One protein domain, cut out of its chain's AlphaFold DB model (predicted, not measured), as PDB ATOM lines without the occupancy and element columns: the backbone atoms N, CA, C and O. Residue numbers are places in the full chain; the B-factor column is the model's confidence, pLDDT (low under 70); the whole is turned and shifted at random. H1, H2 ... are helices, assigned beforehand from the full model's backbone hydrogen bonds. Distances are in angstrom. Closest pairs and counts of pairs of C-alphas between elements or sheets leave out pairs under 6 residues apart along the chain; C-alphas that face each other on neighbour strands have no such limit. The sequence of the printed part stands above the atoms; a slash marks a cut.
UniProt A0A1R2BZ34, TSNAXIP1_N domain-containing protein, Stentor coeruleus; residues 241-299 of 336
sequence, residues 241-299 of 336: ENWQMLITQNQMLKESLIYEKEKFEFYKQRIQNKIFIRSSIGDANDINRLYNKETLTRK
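Overview. This is residues 241 to 299 of the 336 residues of the protein "TSNAXIP1_N domain-containing protein" of Stentor coeruleus (UniProt A0A1R2BZ34). One long helix, H1, makes the length of the model, and the shorter H2 turns off at its far end, making a lopsided V with a corner at residues 281 to 283. Its two arms are open to each other. The printed part has 59 residues with two named helices, H1 then H2, and no named strand, an all helix class. It is extended, with a radius of gyration of the C-alphas of 20.6 A and spans of 64 by 29 by 9 A.

Arrangement. Look first at H1, residues 241 to 280, where every O i to N i+4 pair is within hydrogen-bond range. A tight link of 3 residues leads to H2, residues 284 to 299, with 8 of 12 such pairs within range. H1 and H2 are apart, but only just: their closest C-alphas are 8.3 A from each other. Residues 241 to 276, 279 to 285 and 288 to 299 stand free.

Along the chain. Find C-alpha 241 at (70.087, 79.048, 121.662); from there H1 runs 58.3 A to C-alpha 280 at (85.102, 37.704, 83.331). H2 runs 24.4 A and ends at C-alpha 299, at (57.983, 38.358, 89.009).

Size, cuts and confidence. The C-alphas of Glu 241 and Asp 283 are the two farthest apart, 63.9 A. The printed part has no cut. Look for pLDDT under 70 at residues 277 to 299.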
ATOM      1  N   GLU A 241      71.079  79.595 122.597       78.00
ATOM      2  CA  GLU A 241      70.087  79.048 121.662       78.00
ATOM      3  C   GLU A 241      70.618  79.002 120.219       78.00
ATOM      4  O   GLU A 241      70.477  77.984 119.533       78.00
ATOM      5  N   ASN A 242      71.316  80.054 119.777       76.56
ATOM      6  CA  ASN A 242      71.935  80.103 118.451       76.56
ATOM      7  C   ASN A 242      73.080  79.089 118.321       76.56
ATOM      8  O   ASN A 242      73.216  78.433 117.285       76.56
ATOM      9  N   TRP A 243      73.864  78.889 119.386       79.38
ATOM     10  CA  TRP A 243      74.881  77.838 119.428       79.38
ATOM     11  C   TRP A 243      74.273  76.439 119.345       79.38
ATOM     12  O   TRP A 243      74.749  75.612 118.565       79.38
ATOM     13  N   GLN A 244      73.196  76.172 120.084       80.25
ATOM     14  CA  GLN A 244      72.503  74.883 120.040       80.25
ATOM     15  C   GLN A 244      71.886  74.605 118.665       80.25
ATOM     16  O   GLN A 244      72.005  73.486 118.152       80.25
ATOM     17  N   MET A 245      71.302  75.619 118.018       81.94
ATOM     18  CA  MET A 245      70.800  75.504 116.648       81.94
ATOM     19  C   MET A 245      71.929  75.149 115.668       81.94
ATOM     20  O   MET A 245      71.789  74.223 114.866       81.94
ATOM     21  N   LEU A 246      73.078  75.819 115.775       80.50
ATOM     22  CA  LEU A 246      74.225  75.617 114.888       80.50
ATOM     23  C   LEU A 246      74.915  74.260 115.113       80.50
ATOM     24  O   LEU A 246      75.361  73.615 114.159       80.50
ATOM     25  N   ILE A 247      74.957  73.780 116.360       81.31
ATOM     26  CA  ILE A 247      75.407  72.424 116.708       81.31
ATOM     27  C   ILE A 247      74.474  71.381 116.088       81.31
ATOM     28  O   ILE A 247      74.952  70.431 115.463       81.31
ATOM     29  N   THR A 248      73.159  71.572 116.205       87.00
ATOM     30  CA  THR A 248      72.153  70.643 115.668       87.00
ATOM     31  C   THR A 248      72.210  70.583 114.140       87.00
ATOM     32  O   THR A 248      72.234  69.500 113.554       87.00
ATOM     33  N   GLN A 249      72.327  71.734 113.471       82.38
ATOM     34  CA  GLN A 249      72.518  71.800 112.019       82.38
ATOM     35  C   GLN A 249      73.814  71.111 111.575       82.38
ATOM     36  O   GLN A 249      73.800  70.333 110.620       82.38
ATOM     37  N   ASN A 250      74.923  71.313 112.294       86.31
ATOM     38  CA  ASN A 250      76.174  70.603 112.013       86.31
ATOM     39  C   ASN A 250      76.054  69.085 112.205       86.31
ATOM     40  O   ASN A 250      76.639  68.328 111.427       86.31
ATOM     41  N   GLN A 251      75.305  68.622 113.208       90.50
ATOM     42  CA  GLN A 251      75.040  67.194 113.408       90.50
ATOM     43  C   GLN A 251      74.237  66.608 112.242       90.50
ATOM     44  O   GLN A 251      74.672  65.614 111.659       90.50
ATOM     45  N   MET A 252      73.156  67.270 111.818       87.88
ATOM     46  CA  MET A 252      72.365  66.839 110.657       87.88
ATOM     47  C   MET A 252      73.197  66.798 109.366       87.88
ATOM     48  O   MET A 252      73.134  65.831 108.604       87.88
ATOM     49  N   LEU A 253      74.030  67.814 109.121       87.38
ATOM     50  CA  LEU A 253      74.928  67.837 107.962       87.38
ATOM     51  C   LEU A 253      75.970  66.713 108.018       87.38
ATOM     52  O   LEU A 253      76.281  66.106 106.993       87.38
ATOM     53  N   LYS A 254      76.491  66.398 109.208       90.19
ATOM     54  CA  LYS A 254      77.435  65.295 109.409       90.19
ATOM     55  C   LYS A 254      76.797  63.941 109.097       90.19
ATOM     56  O   LYS A 254      77.434  63.127 108.432       90.19
ATOM     57  N   GLU A 255      75.566  63.710 109.539       88.88
ATOM     58  CA  GLU A 255      74.809  62.488 109.237       88.88
ATOM     59  C   GLU A 255      74.495  62.374 107.741       88.88
ATOM     60  O   GLU A 255      74.759  61.335 107.134       88.88
ATOM     61  N   SER A 256      74.051  63.467 107.114       89.56
ATOM     62  CA  SER A 256      73.813  63.532 105.667       89.56
ATOM     63  C   SER A 256      75.080  63.226 104.853       89.56
ATOM     64  O   SER A 256      75.050  62.455 103.891       89.56
ATOM     65  N   LEU A 257      76.237  63.746 105.280       89.50
ATOM     66  CA  LEU A 257      77.522  63.462 104.639       89.50
ATOM     67  C   LEU A 257      77.938  61.989 104.779       89.50
ATOM     68  O   LEU A 257      78.538  61.436 103.856       89.50
ATOM     69  N   ILE A 258      77.664  61.357 105.926       90.69
ATOM     70  CA  ILE A 258      77.908  59.920 106.122       90.69
ATOM     71  C   ILE A 258      77.036  59.118 105.154       90.69
ATOM     72  O   ILE A 258      77.566  58.287 104.415       90.69
ATOM     73  N   TYR A 259      75.743  59.433 105.085       91.88
ATOM     74  CA  TYR A 259      74.803  58.768 104.187       91.88
ATOM     75  C   TYR A 259      75.224  58.871 102.711       91.88
ATOM     76  O   TYR A 259      75.282  57.864 102.002       91.88
ATOM     77  N   GLU A 260      75.596  60.063 102.236       89.94
ATOM     78  CA  GLU A 260      76.051  60.231 100.849       89.94
ATOM     79  C   GLU A 260      77.392  59.527 100.574       89.94
ATOM     80  O   GLU A 260      77.592  58.991  99.482       89.94
ATOM     81  N   LYS A 261      78.301  59.432 101.558       90.62
ATOM     82  CA  LYS A 261      79.533  58.631 101.423       90.62
ATOM     83  C   LYS A 261      79.241  57.141 101.271       90.62
ATOM     84  O   LYS A 261      79.841  56.495 100.411       90.62
ATOM     85  N   GLU A 262      78.336  56.598 102.077       90.94
ATOM     86  CA  GLU A 262      77.931  55.190 101.994       90.94
ATOM     87  C   GLU A 262      77.254  54.888 100.657       90.94
ATOM     88  O   GLU A 262      77.596  53.915  99.982       90.94
ATOM     89  N   LYS A 263      76.363  55.778 100.221       89.56
ATOM     90  CA  LYS A 263      75.712  55.710  98.913       89.56
ATOM     91  C   LYS A 263      76.726  55.769  97.768       89.56
ATOM     92  O   LYS A 263      76.631  54.982  96.823       89.56
ATOM     93  N   PHE A 264      77.725  56.645  97.848       89.81
ATOM     94  CA  PHE A 264      78.797  56.723  96.855       89.81
ATOM     95  C   PHE A 264      79.626  55.431  96.792       89.81
ATOM     96  O   PHE A 264      79.856  54.904  95.700       89.81
ATOM     97  N   GLU A 265      80.036  54.879  97.937       88.56
ATOM     98  CA  GLU A 265      80.774  53.608  97.982       88.56
ATOM     99  C   GLU A 265      79.930  52.433  97.464       88.56
ATOM    100  O   GLU A 265      80.433  51.618  96.688       88.56
ATOM    101  N   PHE A 266      78.631  52.389  97.777       91.00
ATOM    102  CA  PHE A 266      77.702  51.410  97.208       91.00
ATOM    103  C   PHE A 266      77.682  51.459  95.672       91.00
ATOM    104  O   PHE A 266      77.831  50.429  95.004       91.00
ATOM    105  N   TYR A 267      77.541  52.649  95.077       88.88
ATOM    106  CA  TYR A 267      77.528  52.782  93.618       88.88
ATOM    107  C   TYR A 267      78.880  52.459  92.982       88.88
ATOM    108  O   TYR A 267      78.924  51.812  91.933       88.88
ATOM    109  N   LYS A 268      79.984  52.840  93.623       88.44
ATOM    110  CA  LYS A 268      81.341  52.507  93.179       88.44
ATOM    111  C   LYS A 268      81.573  50.996  93.160       88.44
ATOM    112  O   LYS A 268      82.023  50.477  92.138       88.44
ATOM    113  N   GLN A 269      81.188  50.279  94.218       85.25
ATOM    114  CA  GLN A 269      81.228  48.813  94.254       85.25
ATOM    115  C   GLN A 269      80.333  48.195  93.175       85.25
ATOM    116  O   GLN A 269      80.752  47.283  92.467       85.25
ATOM    117  N   ARG A 270      79.120  48.724  92.974       82.19
ATOM    118  CA  ARG A 270      78.205  48.243  91.928       82.19
ATOM    119  C   ARG A 270      78.796  48.396  90.524       82.19
ATOM    120  O   ARG A 270      78.628  47.505  89.694       82.19
ATOM    121  N   ILE A 271      79.482  49.504  90.244       79.62
ATOM    122  CA  ILE A 271      80.177  49.725  88.968       79.62
ATOM    123  C   ILE A 271      81.352  48.756  88.824       79.62
ATOM    124  O   ILE A 271      81.480  48.120  87.781       79.62
ATOM    125  N   GLN A 272      82.170  48.594  89.865       78.88
ATOM    126  CA  GLN A 272      83.293  47.654  89.856       78.88
ATOM    127  C   GLN A 272      82.830  46.212  89.627       78.88
ATOM    128  O   GLN A 272      83.400  45.531  88.782       78.88
ATOM    129  N   ASN A 273      81.744  45.782  90.273       77.94
ATOM    130  CA  ASN A 273      81.151  44.462  90.056       77.94
ATOM    131  C   ASN A 273      80.641  44.300  88.620       77.94
ATOM    132  O   ASN A 273      80.889  43.273  87.999       77.94
ATOM    133  N   LYS A 274      79.982  45.318  88.048       73.94
ATOM    134  CA  LYS A 274      79.565  45.287  86.636       73.94
ATOM    135  C   LYS A 274      80.751  45.184  85.679       73.94
ATOM    136  O   LYS A 274      80.672  44.441  84.705       73.94
ATOM    137  N   ILE A 275      81.832  45.919  85.937       71.56
ATOM    138  CA  ILE A 275      83.058  45.864  85.131       71.56
ATOM    139  C   ILE A 275      83.712  44.487  85.267       71.56
ATOM    140  O   ILE A 275      84.031  43.886  84.249       71.56
ATOM    141  N   PHE A 276      83.827  43.960  86.491       71.44
ATOM    142  CA  PHE A 276      84.370  42.632  86.771       71.44
ATOM    143  C   PHE A 276      83.584  41.523  86.060       71.44
ATOM    144  O   PHE A 276      84.181  40.676  85.397       71.44
ATOM    145  N   ILE A 277      82.248  41.559  86.127       65.81
ATOM    146  CA  ILE A 277      81.363  40.627  85.411       65.81
ATOM    147  C   ILE A 277      81.570  40.751  83.893       65.81
ATOM    148  O   ILE A 277      81.699  39.746  83.203       65.81
ATOM    149  N   ARG A 278      81.688  41.976  83.364       64.44
ATOM    150  CA  ARG A 278      81.930  42.216  81.931       64.44
ATOM    151  C   ARG A 278      83.319  41.764  81.464       64.44
ATOM    152  O   ARG A 278      83.466  41.412  80.304       64.44
ATOM    153  N   SER A 279      84.327  41.783  82.338       62.44
ATOM    154  CA  SER A 279      85.684  41.304  82.038       62.44
ATOM    155  C   SER A 279      85.874  39.797  82.236       62.44
ATOM    156  O   SER A 279      86.794  39.232  81.659       62.44
ATOM    157  N   SER A 280      85.039  39.152  83.058       57.69
ATOM    158  CA  SER A 280      85.102  37.704  83.331       57.69
ATOM    159  C   SER A 280      84.190  36.877  82.423       57.69
ATOM    160  O   SER A 280      84.440  35.692  82.228       57.69
ATOM    161  N   ILE A 281      83.171  37.497  81.825       54.19
ATOM    162  CA  ILE A 281      82.296  36.876  80.831       54.19
ATOM    163  C   ILE A 281      82.791  37.290  79.444       54.19
ATOM    164  O   ILE A 281      82.472  38.366  78.945       54.19
ATOM    165  N   GLY A 282      83.606  36.429  78.836       54.34
ATOM    166  CA  GLY A 282      84.174  36.616  77.499       54.34
ATOM    167  C   GLY A 282      83.184  36.479  76.337       54.34
ATOM    168  O   GLY A 282      83.624  36.525  75.197       54.34
ATOM    169  N   ASP A 283      81.879  36.339  76.586       52.88
ATOM    170  CA  ASP A 283      80.877  36.186  75.529       52.88
ATOM    171  C   ASP A 283      79.576  36.933  75.846       52.88
ATOM    172  O   ASP A 283      78.960  36.767  76.901       52.88
ATOM    173  N   ALA A 284      79.110  37.739  74.890       55.22
ATOM    174  CA  ALA A 284      77.917  38.583  75.013       55.22
ATOM    175  C   ALA A 284      76.611  37.803  75.300       55.22
ATOM    176  O   ALA A 284      75.616  38.400  75.716       55.22
ATOM    177  N   ASN A 285      76.612  36.477  75.131       55.62
ATOM    178  CA  ASN A 285      75.433  35.623  75.275       55.62
ATOM    179  C   ASN A 285      75.119  35.199  76.725       55.62
ATOM    180  O   ASN A 285      73.956  34.923  77.025       55.62
ATOM    181  N   ASP A 286      76.085  35.218  77.651       55.56
ATOM    182  CA  ASP A 286      75.836  34.830  79.054       55.56
ATOM    183  C   ASP A 286      75.224  35.965  79.901       55.56
ATOM    184  O   ASP A 286      74.551  35.722  80.908       55.56
ATOM    185  N   ILE A 287      75.361  37.217  79.449       55.16
ATOM    186  CA  ILE A 287      74.799  38.403  80.119       55.16
ATOM    187  C   ILE A 287      73.260  38.381  80.081       55.16
ATOM    188  O   ILE A 287      72.614  38.644  81.097       55.16
ATOM    189  N   ASN A 288      72.658  37.989  78.950       55.50
ATOM    190  CA  ASN A 288      71.199  37.846  78.829       55.50
ATOM    191  C   ASN A 288      70.648  36.707  79.702       55.50
ATOM    192  O   ASN A 288      69.522  36.779  80.195       55.50
ATOM    193  N   ARG A 289      71.450  35.663  79.942       53.97
ATOM    194  CA  ARG A 289      71.043  34.494  80.728       53.97
ATOM    195  C   ARG A 289      71.005  34.782  82.233       53.97
ATOM    196  O   ARG A 289      70.101  34.296  82.913       53.97
ATOM    197  N   LEU A 290      71.924  35.609  82.743       53.75
ATOM    198  CA  LEU A 290      71.905  36.098  84.130       53.75
ATOM    199  C   LEU A 290      70.773  37.110  84.370       53.75
ATOM    200  O   LEU A 290      70.050  36.988  85.358       53.75
ATOM    201  N   TYR A 291      70.548  38.038  83.434       53.78
ATOM    202  CA  TYR A 291      69.490  39.050  83.558       53.78
ATOM    203  C   TYR A 291      68.075  38.437  83.547       53.78
ATOM    204  O   TYR A 291      67.198  38.853  84.310       53.78
ATOM    205  N   ASN A 292      67.854  37.388  82.746       56.19
ATOM    206  CA  ASN A 292      66.574  36.673  82.695       56.19
ATOM    207  C   ASN A 292      66.322  35.789  83.926       56.19
ATOM    208  O   ASN A 292      65.171  35.620  84.324       56.19
ATOM    209  N   LYS A 293      67.368  35.252  84.569       55.06
ATOM    210  CA  LYS A 293      67.213  34.489  85.820       55.06
ATOM    211  C   LYS A 293      66.856  35.385  87.007       55.06
ATOM    212  O   LYS A 293      66.004  35.005  87.800       55.06
ATOM    213  N   GLU A 294      67.454  36.573  87.102       49.78
ATOM    214  CA  GLU A 294      67.230  37.489  88.230       49.78
ATOM    215  C   GLU A 294      65.877  38.227  88.132       49.78
ATOM    216  O   GLU A 294      65.213  38.471  89.144       49.78
ATOM    217  N   THR A 295      65.408  38.516  86.912       47.88
ATOM    218  CA  THR A 295      64.071  39.095  86.673       47.88
ATOM    219  C   THR A 295      62.930  38.086  86.854       47.88
ATOM    220  O   THR A 295      61.832  38.496  87.239       47.88
ATOM    221  N   LEU A 296      63.176  36.780  86.673       45.78
ATOM    222  CA  LEU A 296      62.189  35.733  86.981       45.78
ATOM    223  C   LEU A 296      61.892  35.647  88.487       45.78
ATOM    224  O   LEU A 296      60.733  35.535  88.873       45.78
ATOM    225  N   THR A 297      62.914  35.784  89.336       45.91
ATOM    226  CA  THR A 297      62.758  35.805  90.802       45.91
ATOM    227  C   THR A 297      62.026  37.038  91.333       45.91
ATOM    228  O   THR A 297      61.497  36.995  92.437       45.91
ATOM    229  N   ARG A 298      61.956  38.134  90.564       46.62
ATOM    230  CA  ARG A 298      61.169  39.320  90.945       46.62
ATOM    231  C   ARG A 298      59.693  39.187  90.570       46.62
ATOM    232  O   ARG A 298      58.841  39.530  91.379       46.62
ATOM    233  N   LYS A 299      59.380  38.604  89.407       46.19
ATOM    234  CA  LYS A 299      57.983  38.358  89.009       46.19
ATOM    235  C   LYS A 299      57.273  37.328  89.894       46.19
ATOM    236  O   LYS A 299      56.073  37.448  90.086       46.19
TER     237      LYS A 299